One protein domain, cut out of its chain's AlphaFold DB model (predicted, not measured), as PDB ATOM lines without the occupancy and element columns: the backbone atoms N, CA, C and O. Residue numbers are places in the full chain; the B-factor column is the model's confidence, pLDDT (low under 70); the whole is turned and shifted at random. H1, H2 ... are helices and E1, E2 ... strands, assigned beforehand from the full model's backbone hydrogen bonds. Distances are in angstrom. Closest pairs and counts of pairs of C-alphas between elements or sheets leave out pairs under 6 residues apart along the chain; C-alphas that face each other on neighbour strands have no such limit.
ATOM      1  N   LYS A  75      72.503 -55.254  73.280       66.00
ATOM      2  CA  LYS A  75      73.423 -54.245  73.840       66.00
ATOM      3  C   LYS A  75      74.884 -54.640  73.622       66.00
ATOM      4  O   LYS A  75      75.698 -53.793  73.259       66.00
ATOM      5  N   TYR A  76      75.219 -55.924  73.792       73.12
ATOM      6  CA  TYR A  76      76.566 -56.424  73.493       73.12
ATOM      7  C   TYR A  76      76.911 -56.321  72.003       73.12
ATOM      8  O   TYR A  76      78.021 -55.906  71.687       73.12
ATOM      9  N   ARG A  77      75.985 -56.645  71.091       79.75
ATOM     10  CA  ARG A  77      76.172 -56.524  69.635       79.75
ATOM     11  C   ARG A  77      76.349 -55.069  69.217       79.75
ATOM     12  O   ARG A  77      77.289 -54.781  68.488       79.75
ATOM     13  N   GLN A  78      75.515 -54.160  69.722       76.88
ATOM     14  CA  GLN A  78      75.647 -52.726  69.459       76.88
ATOM     15  C   GLN A  78      77.000 -52.203  69.949       76.88
ATOM     16  O   GLN A  78      77.739 -51.596  69.183       76.88
ATOM     17  N   ARG A  79      77.379 -52.508  71.196       78.44
ATOM     18  CA  ARG A  79      78.679 -52.107  71.746       78.44
ATOM     19  C   ARG A  79      79.850 -52.732  70.989       78.44
ATOM     20  O   ARG A  79      80.880 -52.089  70.824       78.44
ATOM     21  N   ALA A  80      79.719 -53.981  70.550       82.00
ATOM     22  CA  ALA A  80      80.733 -54.643  69.739       82.00
ATOM     23  C   ALA A  80      80.897 -53.945  68.385       82.00
ATOM     24  O   ALA A  80      82.027 -53.753  67.951       82.00
ATOM     25  N   GLU A  81      79.802 -53.533  67.748       81.50
ATOM     26  CA  GLU A  81      79.847 -52.806  66.479       81.50
ATOM     27  C   GLU A  81      80.421 -51.392  66.651       81.50
ATOM     28  O   GLU A  81      81.334 -51.013  65.926       81.50
ATOM     29  N   GLU A  82      80.007 -50.664  67.693       81.25
ATOM     30  CA  GLU A  82      80.608 -49.377  68.067       81.25
ATOM     31  C   GLU A  82      82.115 -49.507  68.351       81.25
ATOM     32  O   GLU A  82      82.908 -48.661  67.942       81.25
ATOM     33  N   ASN A  83      82.538 -50.576  69.034       83.38
ATOM     34  CA  ASN A  83      83.952 -50.840  69.299       83.38
ATOM     35  C   ASN A  83      84.732 -51.187  68.027       83.38
ATOM     36  O   ASN A  83      85.894 -50.800  67.927       83.38
ATOM     37  N   LYS A  84      84.130 -51.903  67.068       85.06
ATOM     38  CA  LYS A  84      84.755 -52.178  65.766       85.06
ATOM     39  C   LYS A  84      84.932 -50.903  64.956       85.06
ATOM     40  O   LYS A  84      86.000 -50.711  64.385       85.06
ATOM     41  N   GLU A  85      83.924 -50.036  64.935       82.94
ATOM     42  CA  GLU A  85      84.015 -48.770  64.208       82.94
ATOM     43  C   GLU A  85      85.082 -47.862  64.824       82.94
ATOM     44  O   GLU A  85      85.963 -47.367  64.124       82.94
ATOM     45  N   LYS A  86      85.112 -47.750  66.159       83.88
ATOM     46  CA  LYS A  86      86.200 -47.060  66.868       83.88
ATOM     47  C   LYS A  86      87.566 -47.664  66.555       83.88
ATOM     48  O   LYS A  86      88.497 -46.924  66.253       83.88
ATOM     49  N   ALA A  87      87.680 -48.992  66.563       86.94
ATOM     50  CA  ALA A  87      88.925 -49.678  66.231       86.94
ATOM     51  C   ALA A  87      89.393 -49.335  64.806       86.94
ATOM     52  O   ALA A  87      90.571 -49.044  64.612       86.94
ATOM     53  N   ARG A  88      88.469 -49.292  63.838       86.12
ATOM     54  CA  ARG A  88      88.738 -48.905  62.446       86.12
ATOM     55  C   ARG A  88      89.205 -47.451  62.335       86.12
ATOM     56  O   ARG A  88      90.220 -47.194  61.692       86.12
ATOM     57  N   ILE A  89      88.502 -46.509  62.965       85.62
ATOM     58  CA  ILE A  89      88.872 -45.083  62.957       85.62
ATOM     59  C   ILE A  89      90.248 -44.881  63.605       85.62
ATOM     60  O   ILE A  89      91.105 -44.197  63.044       85.62
ATOM     61  N   ALA A  90      90.485 -45.515  64.757       88.69
ATOM     62  CA  ALA A  90      91.775 -45.485  65.435       88.69
ATOM     63  C   ALA A  90      92.896 -46.026  64.541       88.69
ATOM     64  O   ALA A  90      93.963 -45.420  64.468       88.69
ATOM     65  N   GLU A  91      92.665 -47.152  63.858       90.19
ATOM     66  CA  GLU A  91      93.647 -47.766  62.966       90.19
ATOM     67  C   GLU A  91      94.048 -46.824  61.829       90.19
ATOM     68  O   GLU A  91      95.243 -46.607  61.632       90.19
ATOM     69  N   ILE A  92      93.074 -46.190  61.164       89.50
ATOM     70  CA  ILE A  92      93.318 -45.216  60.088       89.50
ATOM     71  C   ILE A  92      94.112 -44.011  60.609       89.50
ATOM     72  O   ILE A  92      95.109 -43.616  60.002       89.50
ATOM     73  N   TYR A  93      93.704 -43.437  61.745       89.75
ATOM     74  CA  TYR A  93      94.392 -42.290  62.343       89.75
ATOM     75  C   TYR A  93      95.850 -42.626  62.682       89.75
ATOM     76  O   TYR A  93      96.776 -41.893  62.331       89.75
ATOM     77  N   VAL A  94      96.069 -43.756  63.357       91.31
ATOM     78  CA  VAL A  94      97.407 -44.195  63.765       91.31
ATOM     79  C   VAL A  94      98.252 -44.558  62.547       91.31
ATOM     80  O   VAL A  94      99.444 -44.254  62.520       91.31
ATOM     81  N   GLU A  95      97.666 -45.153  61.510       92.94
ATOM     82  CA  GLU A  95      98.367 -45.411  60.258       92.94
ATOM     83  C   GLU A  95      98.879 -44.117  59.619       92.94
ATOM     84  O   GLU A  95     100.067 -44.042  59.293       92.94
ATOM     85  N   GLN A  96      98.028 -43.092  59.504       91.44
ATOM     86  CA  GLN A  96      98.407 -41.774  58.985       91.44
ATOM     87  C   GLN A  96      99.511 -41.129  59.830       91.44
ATOM     88  O   GLN A  96     100.523 -40.685  59.284       91.44
ATOM     89  N   LEU A  97      99.364 -41.156  61.158       91.50
ATOM     90  CA  LEU A  97     100.360 -40.640  62.095       91.50
ATOM     91  C   LEU A  97     101.730 -41.299  61.873       91.50
ATOM     92  O   LEU A  97     102.748 -40.624  61.727       91.50
ATOM     93  N   PHE A  98     101.776 -42.629  61.809       93.81
ATOM     94  CA  PHE A  98     103.030 -43.351  61.608       93.81
ATOM     95  C   PHE A  98     103.598 -43.174  60.199       93.81
ATOM     96  O   PHE A  98     104.816 -43.114  60.061       93.81
ATOM     97  N   ASN A  99     102.758 -43.035  59.172       93.19
ATOM     98  CA  ASN A  99     103.219 -42.726  57.816       93.19
ATOM     99  C   ASN A  99     103.889 -41.346  57.747       93.19
ATOM    100  O   ASN A  99     104.855 -41.171  57.008       93.19
ATOM    101  N   GLN A 100     103.399 -40.382  58.528       92.50
ATOM    102  CA  GLN A 100     103.962 -39.037  58.587       92.50
ATOM    103  C   GLN A 100     105.262 -38.981  59.399       92.50
ATOM    104  O   GLN A 100     106.217 -38.316  58.995       92.50
ATOM    105  N   TYR A 101     105.306 -39.653  60.552       91.56
ATOM    106  CA  TYR A 101     106.356 -39.420  61.549       91.56
ATOM    107  C   TYR A 101     107.362 -40.559  61.718       91.56
ATOM    108  O   TYR A 101     108.474 -40.309  62.186       91.56
ATOM    109  N   PHE A 102     107.028 -41.798  61.350       94.50
ATOM    110  CA  PHE A 102     107.973 -42.912  61.419       94.50
ATOM    111  C   PHE A 102     108.636 -43.121  60.062       94.50
ATOM    112  O   PHE A 102     107.983 -43.483  59.087       94.50
ATOM    113  N   GLN A 103     109.957 -42.954  60.006       94.12
ATOM    114  CA  GLN A 103     110.738 -43.160  58.787       94.12
ATOM    115  C   GLN A 103     111.604 -44.424  58.918       94.12
ATOM    116  O   GLN A 103     112.709 -44.353  59.465       94.12
ATOM    117  N   PRO A 104     111.174 -45.592  58.393       95.44
ATOM    118  CA  PRO A 104     111.915 -46.843  58.567       95.44
ATOM    119  C   PRO A 104     113.343 -46.784  58.019       95.44
ATOM    120  O   PRO A 104     114.260 -47.350  58.605       95.44
ATOM    121  N   ARG A 105     113.566 -46.046  56.924       95.56
ATOM    122  CA  ARG A 105     114.903 -45.889  56.330       95.56
ATOM    123  C   ARG A 105     115.882 -45.165  57.258       95.56
ATOM    124  O   ARG A 105     117.056 -45.514  57.272       95.56
ATOM    125  N   VAL A 106     115.408 -44.212  58.063       96.12
ATOM    126  CA  VAL A 106     116.243 -43.529  59.067       96.12
ATOM    127  C   VAL A 106     116.706 -44.524  60.132       96.12
ATOM    128  O   VAL A 106     117.888 -44.559  60.461       96.12
ATOM    129  N   TYR A 107     115.807 -45.390  60.606       97.19
ATOM    130  CA  TYR A 107     116.143 -46.464  61.547       97.19
ATOM    131  C   TYR A 107     117.110 -47.486  60.937       97.19
ATOM    132  O   TYR A 107     118.108 -47.831  61.567       97.19
ATOM    133  N   ALA A 108     116.868 -47.933  59.702       97.50
ATOM    134  CA  ALA A 108     117.750 -48.873  59.012       97.50
ATOM    135  C   ALA A 108     119.173 -48.307  58.847       97.50
ATOM    136  O   ALA A 108     120.142 -48.970  59.215       97.50
ATOM    137  N   ASN A 109     119.303 -47.054  58.396       97.50
ATOM    138  CA  ASN A 109     120.596 -46.373  58.275       97.50
ATOM    139  C   ASN A 109     121.288 -46.208  59.634       97.50
ATOM    140  O   ASN A 109     122.495 -46.414  59.748       97.50
ATOM    141  N   TYR A 110     120.522 -45.882  60.674       97.12
ATOM    142  CA  TYR A 110     121.026 -45.783  62.039       97.12
ATOM    143  C   TYR A 110     121.578 -47.122  62.552       97.12
ATOM    144  O   TYR A 110     122.644 -47.161  63.166       97.12
ATOM    145  N   PHE A 111     120.907 -48.243  62.277       97.12
ATOM    146  CA  PHE A 111     121.419 -49.570  62.634       97.12
ATOM    147  C   PHE A 111     122.629 -49.977  61.788       97.12
ATOM    148  O   PHE A 111     123.574 -50.564  62.327       97.12
ATOM    149  N   LYS A 112     122.648 -49.616  60.501       96.94
ATOM    150  CA  LYS A 112     123.795 -49.819  59.610       96.94
ATOM    151  C   LYS A 112     125.042 -49.091  60.102       96.94
ATOM    152  O   LYS A 112     126.096 -49.713  60.173       96.94
ATOM    153  N   GLU A 113     124.930 -47.826  60.520       96.06
ATOM    154  CA  GLU A 113     126.052 -47.041  61.078       96.06
ATOM    155  C   GLU A 113     126.747 -47.784  62.234       96.06
ATOM    156  O   GLU A 113     127.963 -47.715  62.395       96.06
ATOM    157  N   MET A 114     125.974 -48.516  63.036       94.00
ATOM    158  CA  MET A 114     126.453 -49.131  64.274       94.00
ATOM    159  C   MET A 114     126.939 -50.568  64.096       94.00
ATOM    160  O   MET A 114     127.786 -51.021  64.864       94.00
ATOM    161  N   SER A 115     126.374 -51.286  63.128       94.38
ATOM    162  CA  SER A 115     126.623 -52.715  62.903       94.38
ATOM    163  C   SER A 115     127.465 -53.009  61.662       94.38
ATOM    164  O   SER A 115     128.024 -54.098  61.560       94.38
ATOM    165  N   GLY A 116     127.521 -52.073  60.709       94.69
ATOM    166  CA  GLY A 116     128.077 -52.280  59.375       94.69
ATOM    167  C   GLY A 116     127.209 -53.128  58.436       94.69
ATOM    168  O   GLY A 116     127.674 -53.445  57.347       94.69
ATOM    169  N   LYS A 117     125.984 -53.508  58.831       95.88
ATOM    170  CA  LYS A 117     125.098 -54.405  58.064       95.88
ATOM    171  C   LYS A 117     123.921 -53.663  57.442       95.88
ATOM    172  O   LYS A 117     123.463 -52.657  57.984       95.88
ATOM    173  N   GLU A 118     123.403 -54.187  56.335       97.88
ATOM    174  CA  GLU A 118     122.147 -53.705  55.756       97.88
ATOM    175  C   GLU A 118     120.943 -54.282  56.504       97.88
ATOM    176  O   GLU A 118     120.997 -55.406  57.006       97.88
ATOM    177  N   TYR A 119     119.847 -53.518  56.562       98.06
ATOM    178  CA  TYR A 119     118.615 -53.934  57.236       98.06
ATOM    179  C   TYR A 119     117.394 -53.796  56.336       98.06
ATOM    180  O   TYR A 119     117.110 -52.723  55.800       98.06
ATOM    181  N   THR A 120     116.621 -54.873  56.252       97.94
ATOM    182  CA  THR A 120     115.245 -54.845  55.746       97.94
ATOM    183  C   THR A 120     114.284 -54.611  56.901       97.94
ATOM    184  O   THR A 120     114.660 -54.757  58.068       97.94
ATOM    185  N   PHE A 121     113.043 -54.221  56.601       97.12
ATOM    186  CA  PHE A 121     112.027 -54.061  57.631       97.12
ATOM    187  C   PHE A 121     110.656 -54.571  57.205       97.12
ATOM    188  O   PHE A 121     110.260 -54.467  56.047       97.12
ATOM    189  N   GLU A 122     109.915 -55.059  58.191       96.44
ATOM    190  CA  GLU A 122     108.508 -55.425  58.092       96.44
ATOM    191  C   GLU A 122     107.701 -54.527  59.027       96.44
ATOM    192  O   GLU A 122     108.142 -54.220  60.140       96.44
ATOM    193  N   ARG A 123     106.507 -54.121  58.588       95.75
ATOM    194  CA  ARG A 123     105.551 -53.354  59.391       95.75
ATOM    195  C   ARG A 123     104.260 -54.146  59.545       95.75
ATOM    196  O   ARG A 123     103.757 -54.706  58.576       95.75
ATOM    197  N   ASN A 124     103.695 -54.131  60.746       94.62
ATOM    198  CA  ASN A 124     102.346 -54.618  61.012       94.62
ATOM    199  C   ASN A 124     101.582 -53.575  61.831       94.62
ATOM    200  O   ASN A 124     102.112 -53.055  62.811       94.62
ATOM    201  N   ILE A 125     100.348 -53.282  61.431       92.75
ATOM    202  CA  ILE A 125      99.404 -52.486  62.213       92.75
ATOM    203  C   ILE A 125      98.200 -53.369  62.495       92.75
ATOM    204  O   ILE A 125      97.766 -54.120  61.624       92.75
ATOM    205  N   ARG A 126      97.691 -53.306  63.721       89.62
ATOM    206  CA  ARG A 126      96.440 -53.960  64.101       89.62
ATOM    207  C   ARG A 126      95.768 -53.204  65.234       89.62
ATOM    208  O   ARG A 126      96.406 -52.911  66.248       89.62
ATOM    209  N   SER A 127      94.482 -52.934  65.100       82.88
ATOM    210  CA  SER A 127      93.654 -52.471  66.209       82.88
ATOM    211  C   SER A 127      93.202 -53.630  67.106       82.88
ATOM    212  O   SER A 127      93.078 -54.784  66.684       82.88
ATOM    213  N   SER A 128      92.970 -53.345  68.389       73.06
ATOM    214  CA  SER A 128      92.297 -54.289  69.277       73.06
ATOM    215  C   SER A 128      90.786 -54.130  69.150       73.06
ATOM    216  O   SER A 128      90.215 -53.184  69.679       73.06
ATOM    217  N   SER A 129      90.116 -55.098  68.522       61.62
ATOM    218  CA  SER A 129      88.645 -55.118  68.453       61.62
ATOM    219  C   SER A 129      87.979 -55.214  69.833       61.62
ATOM    220  O   SER A 129      86.841 -54.786  70.012       61.62
ATOM    221  N   THR A 130      88.686 -55.762  70.828       64.06
ATOM    222  CA  THR A 130      88.210 -55.895  72.214       64.06
ATOM    223  C   THR A 130      88.268 -54.571  72.979       64.06
ATOM    224  O   THR A 130      87.378 -54.280  73.775       64.06
ATOM    225  N   TRP A 131      89.296 -53.763  72.722       60.72
ATOM    226  CA  TRP A 131      89.574 -52.498  73.397       60.72
ATOM    227  C   TRP A 131      89.705 -51.413  72.331       60.72
ATOM    228  O   TRP A 131      90.807 -50.911  72.145       60.72
ATOM    229  N   GLY A 132      88.622 -51.118  71.594       65.31
ATOM    230  CA  GLY A 132      88.580 -50.345  70.329       65.31
ATOM    231  C   GLY A 132      89.243 -48.955  70.293       65.31
ATOM    232  O   GLY A 132      89.088 -48.224  69.326       65.31
ATOM    233  N   SER A 133      89.978 -48.583  71.333       80.00
ATOM    234  CA  SER A 133      90.862 -47.437  71.465       80.00
ATOM    235  C   SER A 133      92.358 -47.756  71.417       80.00
ATOM    236  O   SER A 133      93.150 -46.833  71.537       80.00
ATOM    237  N   VAL A 134      92.790 -49.010  71.257       88.12
ATOM    238  CA  VAL A 134      94.225 -49.349  71.233       88.12
ATOM    239  C   VAL A 134      94.643 -49.886  69.874       88.12
ATOM    240  O   VAL A 134      94.123 -50.904  69.409       88.12
ATOM    241  N   VAL A 135      95.642 -49.241  69.274       92.12
ATOM    242  CA  VAL A 135      96.276 -49.682  68.028       92.12
ATOM    243  C   VAL A 135      97.712 -50.088  68.301       92.12
ATOM    244  O   VAL A 135      98.482 -49.361  68.927       92.12
ATOM    245  N   HIS A 136      98.075 -51.269  67.821       94.25
ATOM    246  CA  HIS A 136      99.424 -51.799  67.884       94.25
ATOM    247  C   HIS A 136     100.118 -51.618  66.536       94.25
ATOM    248  O   HIS A 136      99.638 -52.136  65.528       94.25
ATOM    249  N   VAL A 137     101.261 -50.935  66.528       95.25
ATOM    250  CA  VAL A 137     102.119 -50.756  65.353       95.25
ATOM    251  C   VAL A 137     103.472 -51.381  65.650       95.25
ATOM    252  O   VAL A 137     104.181 -50.906  66.530       95.25
ATOM    253  N   SER A 138     103.861 -52.422  64.922       95.62
ATOM    254  CA  SER A 138     105.163 -53.063  65.096       95.62
ATOM    255  C   SER A 138     106.030 -52.927  63.860       95.62
ATOM    256  O   SER A 138     105.577 -53.212  62.749       95.62
ATOM    257  N   TYR A 139     107.298 -52.594  64.076       97.06
ATOM    258  CA  TYR A 139     108.347 -52.688  63.072       97.06
ATOM    259  C   TYR A 139     109.379 -53.717  63.510       97.06
ATOM    260  O   TYR A 139     109.841 -53.697  64.653       97.06
ATOM    261  N   ARG A 140     109.774 -54.585  62.582       97.31
ATOM    262  CA  ARG A 140     110.920 -55.479  62.737       97.31
ATOM    263  C   ARG A 140     111.950 -55.128  61.693       97.31
ATOM    264  O   ARG A 140     111.633 -55.177  60.514       97.31
ATOM    265  N   PHE A 141     113.166 -54.840  62.127       98.12
ATOM    266  CA  PHE A 141     114.329 -54.694  61.268       98.12
ATOM    267  C   PHE A 141     115.189 -55.946  61.374       98.12
ATOM    268  O   PHE A 141     115.513 -56.370  62.486       98.12
ATOM    269  N   THR A 142     115.580 -56.502  60.235       98.25
ATOM    270  CA  THR A 142     116.354 -57.744  60.143       98.25
ATOM    271  C   THR A 142     117.612 -57.482  59.331       98.25
ATOM    272  O   THR A 142     117.524 -56.890  58.256       98.25
ATOM    273  N   SER A 143     118.777 -57.879  59.850       98.00
ATOM    274  CA  SER A 143     120.027 -57.774  59.093       98.00
ATOM    275  C   SER A 143     120.037 -58.729  57.901       98.00
ATOM    276  O   SER A 143     119.422 -59.792  57.948       98.00
ATOM    277  N   ASP A 144     120.779 -58.370  56.861       96.81
ATOM    278  CA  ASP A 144     121.045 -59.194  55.673       96.81
ATOM    279  C   ASP A 144     121.454 -60.652  55.975       96.81
ATOM    280  O   ASP A 144     120.990 -61.583  55.317       96.81
ATOM    281  N   ASP A 145     122.260 -60.878  57.012       94.81
ATOM    282  CA  ASP A 145     122.692 -62.208  57.457       94.81
ATOM    283  C   ASP A 145     121.681 -62.950  58.350       94.81
ATOM    284  O   ASP A 145     121.935 -64.083  58.765       94.81
ATOM    285  N   ASN A 146     120.537 -62.331  58.661       93.50
ATOM    286  CA  ASN A 146     119.499 -62.840  59.560       93.50
ATOM    287  C   ASN A 146     119.989 -63.189  60.979       93.50
ATOM    288  O   ASN A 146     119.417 -64.059  61.643       93.50
ATOM    289  N   LYS A 147     121.040 -62.520  61.470       94.06
ATOM    290  CA  LYS A 147     121.580 -62.726  62.829       94.06
ATOM    291  C   LYS A 147     121.300 -61.580  63.790       94.06
ATOM    292  O   LYS A 147     121.548 -61.708  64.994       94.06
ATOM    293  N   THR A 148     120.804 -60.454  63.282       97.06
ATOM    294  CA  THR A 148     120.493 -59.266  64.076       97.06
ATOM    295  C   THR A 148     119.073 -58.803  63.808       97.06
ATOM    296  O   THR A 148     118.685 -58.594  62.663       97.06
ATOM    297  N   PHE A 149     118.316 -58.605  64.881       97.94
ATOM    298  CA  PHE A 149     116.921 -58.203  64.837       97.94
ATOM    299  C   PHE A 149     116.689 -57.048  65.804       97.94
ATOM    300  O   PHE A 149     117.045 -57.142  66.984       97.94
ATOM    301  N   PHE A 150     116.045 -55.995  65.314       97.75
ATOM    302  CA  PHE A 150     115.516 -54.908  66.128       97.75
ATOM    303  C   PHE A 150     114.003 -54.889  65.984       97.75
ATOM    304  O   PHE A 150     113.498 -54.682  64.886       97.75
ATOM    305  N   ASP A 151     113.276 -55.082  67.079       96.75
ATOM    306  CA  ASP A 151     111.836 -54.851  67.095       96.75
ATOM    307  C   ASP A 151     111.520 -53.596  67.889       96.75
ATOM    308  O   ASP A 151     112.090 -53.356  68.962       96.75
ATOM    309  N   ILE A 152     110.565 -52.841  67.368       95.56
ATOM    310  CA  ILE A 152     109.927 -51.740  68.063       95.56
ATOM    311  C   ILE A 152     108.414 -51.867  67.902       95.56
ATOM    312  O   ILE A 152     107.885 -51.839  66.792       95.56
ATOM    313  N   ASP A 153     107.736 -52.045  69.028       94.62
ATOM    314  CA  ASP A 153     106.289 -52.178  69.118       94.62
ATOM    315  C   ASP A 153     105.729 -50.934  69.805       94.62
ATOM    316  O   ASP A 153     106.094 -50.615  70.939       94.62
ATOM    317  N   PHE A 154     104.825 -50.244  69.130       93.94
ATOM    318  CA  PHE A 154     104.108 -49.095  69.643       93.94
ATOM    319  C   PHE A 154     102.667 -49.483  69.965       93.94
ATOM    320  O   PHE A 154     101.987 -50.112  69.156       93.94
ATOM    321  N   TYR A 155     102.187 -49.073  71.132       92.56
ATOM    322  CA  TYR A 155     100.798 -49.199  71.560       92.56
ATOM    323  C   TYR A 155     100.227 -47.792  71.693       92.56
ATOM    324  O   TYR A 155     100.494 -47.099  72.676       92.56
ATOM    325  N   ALA A 156      99.498 -47.361  70.670       91.19
ATOM    326  CA  ALA A 156      98.828 -46.072  70.628       91.19
ATOM    327  C   ALA A 156      97.449 -46.204  71.278       91.19
ATOM    328  O   ALA A 156      96.590 -46.931  70.778       91.19
ATOM    329  N   ASN A 157      97.254 -45.520  72.402       89.00
ATOM    330  CA  ASN A 157      95.958 -45.379  73.048       89.00
ATOM    331  C   ASN A 157      95.285 -44.130  72.488       89.00
ATOM    332  O   ASN A 157      95.864 -43.045  72.514       89.00
ATOM    333  N   MET A 158      94.072 -44.298  71.990       87.12
ATOM    334  CA  MET A 158      93.245 -43.266  71.387       87.12
ATOM    335  C   MET A 158      92.155 -42.843  72.368       87.12
ATOM    336  O   MET A 158      91.561 -43.682  73.046       87.12
ATOM    337  N   TYR A 159      91.843 -41.554  72.416       83.50
ATOM    338  CA  TYR A 159      90.612 -41.080  73.039       83.50
ATOM    339  C   TYR A 159      89.557 -40.801  71.967       83.50
ATOM    340  O   TYR A 159      89.877 -40.414  70.845       83.50
ATOM    341  N   PHE A 160      88.294 -40.988  72.347       79.06
ATOM    342  CA  PHE A 160      87.121 -40.621  71.557       79.06
ATOM    343  C   PHE A 160      86.220 -39.783  72.454       79.06
ATOM    344  O   PHE A 160      85.585 -40.323  73.365       79.06
ATOM    345  N   THR A 161      86.187 -38.469  72.250       71.94
ATOM    346  CA  THR A 161      85.283 -37.596  73.006       71.94
ATOM    347  C   THR A 161      84.040 -37.303  72.185       71.94
ATOM    348  O   THR A 161      84.131 -36.765  71.084       71.94
ATOM    349  N   LYS A 162      82.870 -37.618  72.750       58.44
ATOM    350  CA  LYS A 162      81.598 -37.072  72.271       58.44
ATOM    351  C   LYS A 162      81.506 -35.631  72.746       58.44
ATOM    352  O   LYS A 162      81.574 -35.393  73.952       58.44
ATOM    353  N   ALA A 163      81.368 -34.678  71.831       52.06
ATOM    354  CA  ALA A 163      81.143 -33.295  72.222       52.06
ATOM    355  C   ALA A 163      79.840 -33.195  73.033       52.06
ATOM    356  O   ALA A 163      78.787 -33.693  72.622       52.06
ATOM    357  N   LEU A 164      79.901 -32.551  74.197       45.28
ATOM    358  CA  LEU A 164      78.704 -32.210  74.960       45.28
ATOM    359  C   LEU A 164      77.862 -31.245  74.109       45.28
ATOM    360  O   LEU A 164      78.336 -30.170  73.757       45.28
ATOM    361  N   GLY A 165      76.634 -31.637  73.757       52.53
ATOM    362  CA  GLY A 165      75.705 -30.779  73.009       52.53
ATOM    363  C   GLY A 165      75.686 -30.949  71.484       52.53
ATOM    364  O   GLY A 165      75.172 -30.069  70.805       52.53
ATOM    365  N   GLY A 166      76.191 -32.063  70.936       44.44
ATOM    366  CA  GLY A 166      76.021 -32.386  69.507       44.44
ATOM    367  C   GLY A 166      77.087 -31.809  68.568       44.44
ATOM    368  O   GLY A 166      76.850 -31.723  67.367       44.44
ATOM    369  N   GLY A 167      78.249 -31.418  69.100       48.38
ATOM    370  CA  GLY A 167      79.434 -31.112  68.292       48.38
ATOM    371  C   GLY A 167      80.115 -32.363  67.716       48.38
ATOM    372  O   GLY A 167      79.750 -33.496  68.033       48.38
ATOM    373  N   GLU A 168      81.128 -32.143  66.881       52.91
ATOM    374  CA  GLU A 168      81.883 -33.196  66.192       52.91
ATOM    375  C   GLU A 168      82.604 -34.125  67.190       52.91
ATOM    376  O   GLU A 168      83.212 -33.666  68.161       52.91
ATOM    377  N   GLU A 169      82.519 -35.443  66.980       64.12
ATOM    378  CA  GLU A 169      83.296 -36.401  67.772       64.12
ATOM    379  C   GLU A 169      84.784 -36.221  67.443       64.12
ATOM    380  O   GLU A 169      85.205 -36.426  66.307       64.12
ATOM    381  N   SER A 170      85.599 -35.846  68.432       68.25
ATOM    382  CA  SER A 170      87.042 -35.703  68.224       68.25
ATOM    383  C   SER A 170      87.783 -36.968  68.653       68.25
ATOM    384  O   SER A 170      87.512 -37.569  69.700       68.25
ATOM    385  N   THR A 171      88.717 -37.384  67.797       78.50
ATOM    386  CA  THR A 171      89.583 -38.548  67.992       78.50
ATOM    387  C   THR A 171      91.033 -38.085  68.009       78.50
ATOM    388  O   THR A 171      91.438 -37.285  67.165       78.50
ATOM    389  N   GLY A 172      91.829 -38.588  68.949       82.25
ATOM    390  CA  GLY A 172      93.246 -38.244  69.027       82.25
ATOM    391  C   GLY A 172      94.063 -39.232  69.846       82.25
ATOM    392  O   GLY A 172      93.519 -40.105  70.525       82.25
ATOM    393  N   LEU A 173      95.385 -39.102  69.753       84.75
ATOM    394  CA  LEU A 173      96.327 -39.899  70.532       84.75
ATOM    395  C   LEU A 173      96.326 -39.413  71.989       84.75
ATOM    396  O   LEU A 173      96.714 -38.282  72.261       84.75
ATOM    397  N   ASP A 174      95.915 -40.273  72.918       85.06
ATOM    398  CA  ASP A 174      96.007 -40.028  74.362       85.06
ATOM    399  C   ASP A 174      97.428 -40.299  74.864       85.06
ATOM    400  O   ASP A 174      98.071 -39.461  75.495       85.06
ATOM    401  N   SER A 175      97.940 -41.496  74.578       86.25
ATOM    402  CA  SER A 175      99.268 -41.891  75.029       86.25
ATOM    403  C   SER A 175      99.879 -42.974  74.160       86.25
ATOM    404  O   SER A 175      99.184 -43.792  73.553       86.25
ATOM    405  N   LEU A 176     101.207 -42.997  74.129       89.31
ATOM    406  CA  LEU A 176     101.981 -43.968  73.381       89.31
ATOM    407  C   LEU A 176     102.790 -44.818  74.353       89.31
ATOM    408  O   LEU A 176     103.440 -44.321  75.266       89.31
ATOM    409  N   SER A 177     102.794 -46.123  74.154       91.00
ATOM    410  CA  SER A 177     103.747 -46.984  74.843       91.00
ATOM    411  C   SER A 177     104.642 -47.667  73.839       91.00
ATOM    412  O   SER A 177     104.184 -48.068  72.776       91.00
ATOM    413  N   VAL A 178     105.914 -47.815  74.184       92.69
ATOM    414  CA  VAL A 178     106.925 -48.401  73.311       92.69
ATOM    415  C   VAL A 178     107.543 -49.603  73.995       92.69
ATOM    416  O   VAL A 178     107.963 -49.531  75.152       92.69
ATOM    417  N   ASN A 179     107.617 -50.710  73.271       94.06
ATOM    418  CA  ASN A 179     108.383 -51.882  73.645       94.06
ATOM    419  C   ASN A 179     109.504 -52.090  72.624       94.06
ATOM    420  O   ASN A 179     109.283 -52.003  71.421       94.06
ATOM    421  N   THR A 180     110.718 -52.342  73.107       94.94
ATOM    422  CA  THR A 180     111.896 -52.538  72.254       94.94
ATOM    423  C   THR A 180     112.551 -53.875  72.540       94.94
ATOM    424  O   THR A 180     112.688 -54.303  73.690       94.94
ATOM    425  N   SER A 181     113.009 -54.540  71.487       95.31
ATOM    426  CA  SER A 181     113.724 -55.806  71.593       95.31
ATOM    427  C   SER A 181     114.900 -55.824  70.631       95.31
ATOM    428  O   SER A 181     114.770 -55.438  69.475       95.31
ATOM    429  N   VAL A 182     116.055 -56.285  71.115       97.06
ATOM    430  CA  VAL A 182     117.266 -56.440  70.302       97.06
ATOM    431  C   VAL A 182     117.807 -57.845  70.478       97.06
ATOM    432  O   VAL A 182     118.119 -58.252  71.602       97.06
ATOM    433  N   LEU A 183     117.941 -58.566  69.369       97.12
ATOM    434  CA  LEU A 183     118.648 -59.837  69.279       97.12
ATOM    435  C   LEU A 183     119.857 -59.638  68.367       97.12
ATOM    436  O   LEU A 183     119.700 -59.157  67.254       97.12
ATOM    437  N   HIS A 184     121.048 -60.006  68.819       96.06
ATOM    438  CA  HIS A 184     122.247 -60.011  67.982       96.06
ATOM    439  C   HIS A 184     123.051 -61.271  68.293       96.06
ATOM    440  O   HIS A 184     123.340 -61.529  69.465       96.06
ATOM    441  N   GLU A 185     123.355 -62.072  67.269       94.88
ATOM    442  CA  GLU A 185     124.075 -63.351  67.401       94.88
ATOM    443  C   GLU A 185     123.425 -64.259  68.465       94.88
ATOM    444  O   GLU A 185     124.085 -64.762  69.383       94.88
ATOM    445  N   ARG A 186     122.087 -64.377  68.385       95.88
ATOM    446  CA  ARG A 186     121.215 -65.141  69.301       95.88
ATOM    447  C   ARG A 186     121.256 -64.711  70.766       95.88
ATOM    448  O   ARG A 186     120.708 -65.392  71.625       95.88
ATOM    449  N   LYS A 187     121.815 -63.538  71.073       96.25
ATOM    450  CA  LYS A 187     121.794 -62.949  72.415       96.25
ATOM    451  C   LYS A 187     120.864 -61.744  72.488       96.25
ATOM    452  O   LYS A 187     120.952 -60.833  71.666       96.25
ATOM    453  N   LYS A 188     119.999 -61.701  73.507       95.69
ATOM    454  CA  LYS A 188     119.128 -60.555  73.779       95.69
ATOM    455  C   LYS A 188     119.902 -59.444  74.485       95.69
ATOM    456  O   LYS A 188     120.519 -59.659  75.535       95.69
ATOM    457  N   TYR A 189     119.756 -58.224  73.983       95.06
ATOM    458  CA  TYR A 189     120.304 -57.012  74.587       95.06
ATOM    459  C   TYR A 189     119.181 -56.065  75.008       95.06
ATOM    460  O   TYR A 189     118.252 -55.792  74.257       95.06
ATOM    461  N   LYS A 190     119.266 -55.557  76.240       93.12
ATOM    462  CA  LYS A 190     118.292 -54.599  76.774       93.12
ATOM    463  C   LYS A 190     118.685 -53.166  76.428       93.12
ATOM    464  O   LYS A 190     119.777 -52.723  76.794       93.12
ATOM    465  N   MET A 191     117.767 -52.410  75.831       93.19
ATOM    466  CA  MET A 191     117.977 -50.986  75.535       93.19
ATOM    467  C   MET A 191     117.678 -50.078  76.730       93.19
ATOM    468  O   MET A 191     118.201 -48.969  76.826       93.19
ATOM    469  N   SER A 192     116.951 -50.562  77.739       88.19
ATOM    470  CA  SER A 192     116.674 -49.826  78.978       88.19
ATOM    471  C   SER A 192     116.506 -50.779  80.177       88.19
ATOM    472  O   SER A 192     116.748 -51.979  80.046       88.19
ATOM    473  N   ARG A 193     116.180 -50.266  81.374       85.06
ATOM    474  CA  ARG A 193     115.882 -51.109  82.553       85.06
ATOM    475  C   ARG A 193     114.707 -52.055  82.260       85.06
ATOM    476  O   ARG A 193     114.774 -53.253  82.564       85.06
ATOM    477  N   SER A 194     113.680 -51.503  81.621       86.44
ATOM    478  CA  SER A 194     112.498 -52.197  81.114       86.44
ATOM    479  C   SER A 194     112.538 -52.257  79.585       86.44
ATOM    480  O   SER A 194     113.105 -51.373  78.944       86.44
ATOM    481  N   ASP A 195     111.948 -53.293  79.000       83.56
ATOM    482  CA  ASP A 195     111.758 -53.346  77.544       83.56
ATOM    483  C   ASP A 195     110.589 -52.428  77.127       83.56
ATOM    484  O   ASP A 195     110.624 -51.850  76.047       83.56
ATOM    485  N   TYR A 196     109.635 -52.210  78.045       87.94
ATOM    486  CA  TYR A 196     108.475 -51.323  77.925       87.94
ATOM    487  C   TYR A 196     108.719 -49.948  78.561       87.94
ATOM    488  O   TYR A 196     109.238 -49.871  79.683       87.94
ATOM    489  N   LYS A 197     108.260 -48.885  77.897       86.00
ATOM    490  CA  LYS A 197     108.193 -47.509  78.402       86.00
ATOM    491  C   LYS A 197     106.891 -46.845  77.952       86.00
ATOM    492  O   LYS A 197     106.437 -47.094  76.842       86.00
ATOM    493  N   ARG A 198     106.314 -45.989  78.797       84.94
ATOM    494  CA  ARG A 198     105.219 -45.088  78.407       84.94
ATOM    495  C   ARG A 198     105.828 -43.748  78.005       84.94
ATOM    496  O   ARG A 198     106.680 -43.250  78.732       84.94
ATOM    497  N   GLU A 199     105.394 -43.202  76.881       81.81
ATOM    498  CA  GLU A 199     105.852 -41.935  76.323       81.81
ATOM    499  C   GLU A 199     104.655 -41.107  75.851       81.81
ATOM    500  O   GLU A 199     103.722 -41.608  75.230       81.81
ATOM    501  N   ASN A 200     104.685 -39.808  76.127       73.06
ATOM    502  CA  ASN A 200     103.600 -38.901  75.739       73.06
ATOM    503  C   ASN A 200     104.004 -37.980  74.575       73.06
ATOM    504  O   ASN A 200     103.263 -37.071  74.224       73.06
ATOM    505  N   SER A 201     105.190 -38.191  73.990       78.69
ATOM    506  CA  SER A 201     105.733 -37.371  72.905       78.69
ATOM    507  C   SER A 201     105.935 -38.187  71.635       78.69
ATOM    508  O   SER A 201     106.422 -39.317  71.678       78.69
ATOM    509  N   ILE A 202     105.634 -37.572  70.490       81.38
ATOM    510  CA  ILE A 202     105.862 -38.148  69.162       81.38
ATOM    511  C   ILE A 202     107.349 -38.288  68.806       81.38
ATOM    512  O   ILE A 202     107.699 -39.042  67.901       81.38
ATOM    513  N   GLU A 203     108.250 -37.624  69.539       84.44
ATOM    514  CA  GLU A 203     109.702 -37.737  69.333       84.44
ATOM    515  C   GLU A 203     110.198 -39.185  69.396       84.44
ATOM    516  O   GLU A 203     111.148 -39.547  68.699       84.44
ATOM    517  N   VAL A 204     109.559 -40.025  70.218       86.06
ATOM    518  CA  VAL A 204     109.923 -41.441  70.337       86.06
ATOM    519  C   VAL A 204     109.637 -42.219  69.049       86.06
ATOM    520  O   VAL A 204     110.245 -43.254  68.811       86.06
ATOM    521  N   ILE A 205     108.749 -41.732  68.185       87.69
ATOM    522  CA  ILE A 205     108.507 -42.318  66.863       87.69
ATOM    523  C   ILE A 205     109.633 -41.902  65.907       87.69
ATOM    524  O   ILE A 205     110.197 -42.734  65.196       87.69
ATOM    525  N   GLN A 206     110.003 -40.622  65.934       89.25
ATOM    526  CA  GLN A 206     110.909 -40.007  64.962       89.25
ATOM    527  C   GLN A 206     112.384 -40.363  65.187       89.25
ATOM    528  O   GLN A 206     113.130 -40.537  64.224       89.25
ATOM    529  N   ASN A 207     112.824 -40.464  66.447       91.19
ATOM    530  CA  ASN A 207     114.244 -40.566  66.774       91.19
ATOM    531  C   ASN A 207     114.648 -41.984  67.231       91.19
ATOM    532  O   ASN A 207     114.299 -42.391  68.348       91.19
ATOM    533  N   PRO A 208     115.460 -42.721  66.444       94.19
ATOM    534  CA  PRO A 208     115.891 -44.068  66.808       94.19
ATOM    535  C   PRO A 208     116.730 -44.121  68.089       94.19
ATOM    536  O   PRO A 208     116.665 -45.123  68.800       94.19
ATOM    537  N   ASP A 209     117.468 -43.064  68.444       93.75
ATOM    538  CA  ASP A 209     118.325 -43.042  69.639       93.75
ATOM    539  C   ASP A 209     117.518 -43.101  70.949       93.75
ATOM    540  O   ASP A 209     117.952 -43.720  71.923       93.75
ATOM    541  N   LYS A 210     116.287 -42.564  70.964       91.56
ATOM    542  CA  LYS A 210     115.384 -42.638  72.131       91.56
ATOM    543  C   LYS A 210     115.013 -44.090  72.475       91.56
ATOM    544  O   LYS A 210     114.895 -44.454  73.652       91.56
ATOM    545  N   ASN A 211     114.874 -44.923  71.445       92.62
ATOM    546  CA  ASN A 211     114.501 -46.335  71.552       92.62
ATOM    547  C   ASN A 211     115.717 -47.253  71.665       92.62
ATOM    548  O   ASN A 211     115.722 -48.204  72.450       92.62
ATOM    549  N   PHE A 212     116.772 -46.931  70.922       95.44
ATOM    550  CA  PHE A 212     117.975 -47.734  70.770       95.44
ATOM    551  C   PHE A 212     119.224 -46.869  70.976       95.44
ATOM    552  O   PHE A 212     119.903 -46.558  70.001       95.44
ATOM    553  N   PRO A 213     119.576 -46.494  72.220       95.62
ATOM    554  CA  PRO A 213     120.635 -45.516  72.471       95.62
ATOM    555  C   PRO A 213     121.977 -45.893  71.832       95.62
ATOM    556  O   PRO A 213     122.471 -47.009  72.053       95.62
ATOM    557  N   LYS A 214     122.621 -44.954  71.120       95.06
ATOM    558  CA  LYS A 214     123.869 -45.187  70.366       95.06
ATOM    559  C   LYS A 214     124.939 -45.840  71.236       95.06
ATOM    560  O   LYS A 214     125.558 -46.833  70.854       95.06
ATOM    561  N   ALA A 215     125.131 -45.336  72.454       94.31
ATOM    562  CA  ALA A 215     126.129 -45.863  73.384       94.31
ATOM    563  C   ALA A 215     125.901 -47.343  73.749       94.31
ATOM    564  O   ALA A 215     126.860 -48.078  73.988       94.31
ATOM    565  N   LYS A 216     124.643 -47.802  73.793       94.94
ATOM    566  CA  LYS A 216     124.327 -49.213  74.041       94.94
ATOM    567  C   LYS A 216     124.558 -50.057  72.802       94.94
ATOM    568  O   LYS A 216     125.186 -51.099  72.932       94.94
ATOM    569  N   LEU A 217     124.126 -49.596  71.630       95.38
ATOM    570  CA  LEU A 217     124.344 -50.320  70.378       95.38
ATOM    571  C   LEU A 217     125.832 -50.508  70.069       95.38
ATOM    572  O   LEU A 217     126.248 -51.626  69.788       95.38
ATOM    573  N   LYS A 218     126.660 -49.471  70.253       92.88
ATOM    574  CA  LYS A 218     128.126 -49.587  70.132       92.88
ATOM    575  C   LYS A 218     128.678 -50.720  71.000       92.88
ATOM    576  O   LYS A 218     129.481 -51.516  70.533       92.88
ATOM    577  N   LYS A 219     128.194 -50.844  72.242       92.75
ATOM    578  CA  LYS A 219     128.587 -51.930  73.156       92.75
ATOM    579  C   LYS A 219     128.078 -53.305  72.729       92.75
ATOM    580  O   LYS A 219     128.688 -54.290  73.129       92.75
ATOM    581  N   VAL A 220     126.955 -53.390  72.010       93.44
ATOM    582  CA  VAL A 220     126.431 -54.657  71.469       93.44
ATOM    583  C   VAL A 220     127.357 -55.170  70.372       93.44
ATOM    584  O   VAL A 220     127.779 -56.320  70.429       93.44
ATOM    585  N   PHE A 221     127.717 -54.302  69.428       93.12
ATOM    586  CA  PHE A 221     128.518 -54.677  68.263       93.12
ATOM    587  C   PHE A 221     130.026 -54.752  68.544       93.12
ATOM    588  O   PHE A 221     130.757 -55.389  67.797       93.12
ATOM    589  N   SER A 222     130.509 -54.180  69.652       89.50
ATOM    590  CA  SER A 222     131.922 -54.271  70.050       89.50
ATOM    591  C   SER A 222     132.278 -55.536  70.849       89.50
ATOM    592  O   SER A 222     133.394 -55.641  71.368       89.50
ATOM    593  N   VAL A 223     131.340 -56.466  71.066       86.81
ATOM    594  CA  VAL A 223     131.578 -57.656  71.900       86.81
ATOM    595  C   VAL A 223     132.507 -58.635  71.179       86.81
ATOM    596  O   VAL A 223     132.098 -59.307  70.243       86.81
TER     597      VAL A 223
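Overview. This is residues 75 to 223 of the 341 residues of the protein "J domain-containing protein" of Acidobacteria bacterium (UniProt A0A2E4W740). A long, twisted sheet is made mainly of four long strands side by side, E1 to E4, with the short strands E5 and E6 along the far side of E4. The long helix H1 packs on one end of these four strands with its residues 84 to 98, H2 and H5 cover the other end, and residues 163 to 168 of the loop between E3 and E4 stick out. The printed part has 149 residues, with five named helices and six named strands: along the chain H1 and H2 come first, then the six strands, then H3, H4 and H5; the sheet is branched, with the antiparallel neighbour pairs E1 and E2, E2 and E3, E3 and E4, E4 and E5, and E4 and E6, and the class is mixed, helices and strands. It is a rod, 61 by 27 by 26 A, only just loose and close to compact, with a radius of gyration of the C-alphas of 17.8 A.

Arrangement. H1, residues 75 to 101, is on the sheet; its closest C-alphas to E1, residues 119 to 127, are those of Ala 87 and Ser 127, 5.5 A apart. H2, residues 104 to 115, has a height over the sheet of 9.2 A. E1 to E5 form a meander, each strand the antiparallel neighbour of the one before. E1 and E2, residues 134 to 143, are a hairpin, with N 122 and O 140 at 2.9 A. E2 and E3, residues 148 to 161, have N 137 and O 154 at 2.8 A. E3 and E4, residues 170 to 184, have N 153 and O 179 at 2.8 A. On the other side of E4 from E3, E5, residues 187 to 189, has N 189 and O 182 at 2.9 A, and E6, residues 196 to 199, has N 178 and O 197 at 2.8 A. H3, residues 203 to 206, and H4, residues 208 to 211, only graze the sheet. H5, residues 214 to 221, is on the same face as H2 and touches it with a steep tilt of 58 degrees, the same way; the C-alphas of Ser 115 and Phe 221 are closest, 6.0 A. In H1 each O i to N i+4 pair is within hydrogen-bond range, in H2 7 of 8 and in H5 3 of 4; H3 and H4 are too short for such a pair.

Along the chain. H1 begins at C-alpha 75, (73.423, -54.245, 73.840), and spans 38.2 A. H2 spans 16.4 A, E1 26.6 A, E2 29.7 A, E3 42.3 A and E4 42.8 A. E4 ends at C-alpha 184, (122.247, -60.011, 67.982). H5 ends at C-alpha 221, (128.518, -54.677, 68.263).

Size, cuts and confidence. The farthest C-alphas, of Gly 165 and Val 223, are 62.0 A apart. The printed part has no cut and no long link. Mean pLDDT of the printed part is 87.6; residues 75, 129 to 132 and 162 to 170 are under 70.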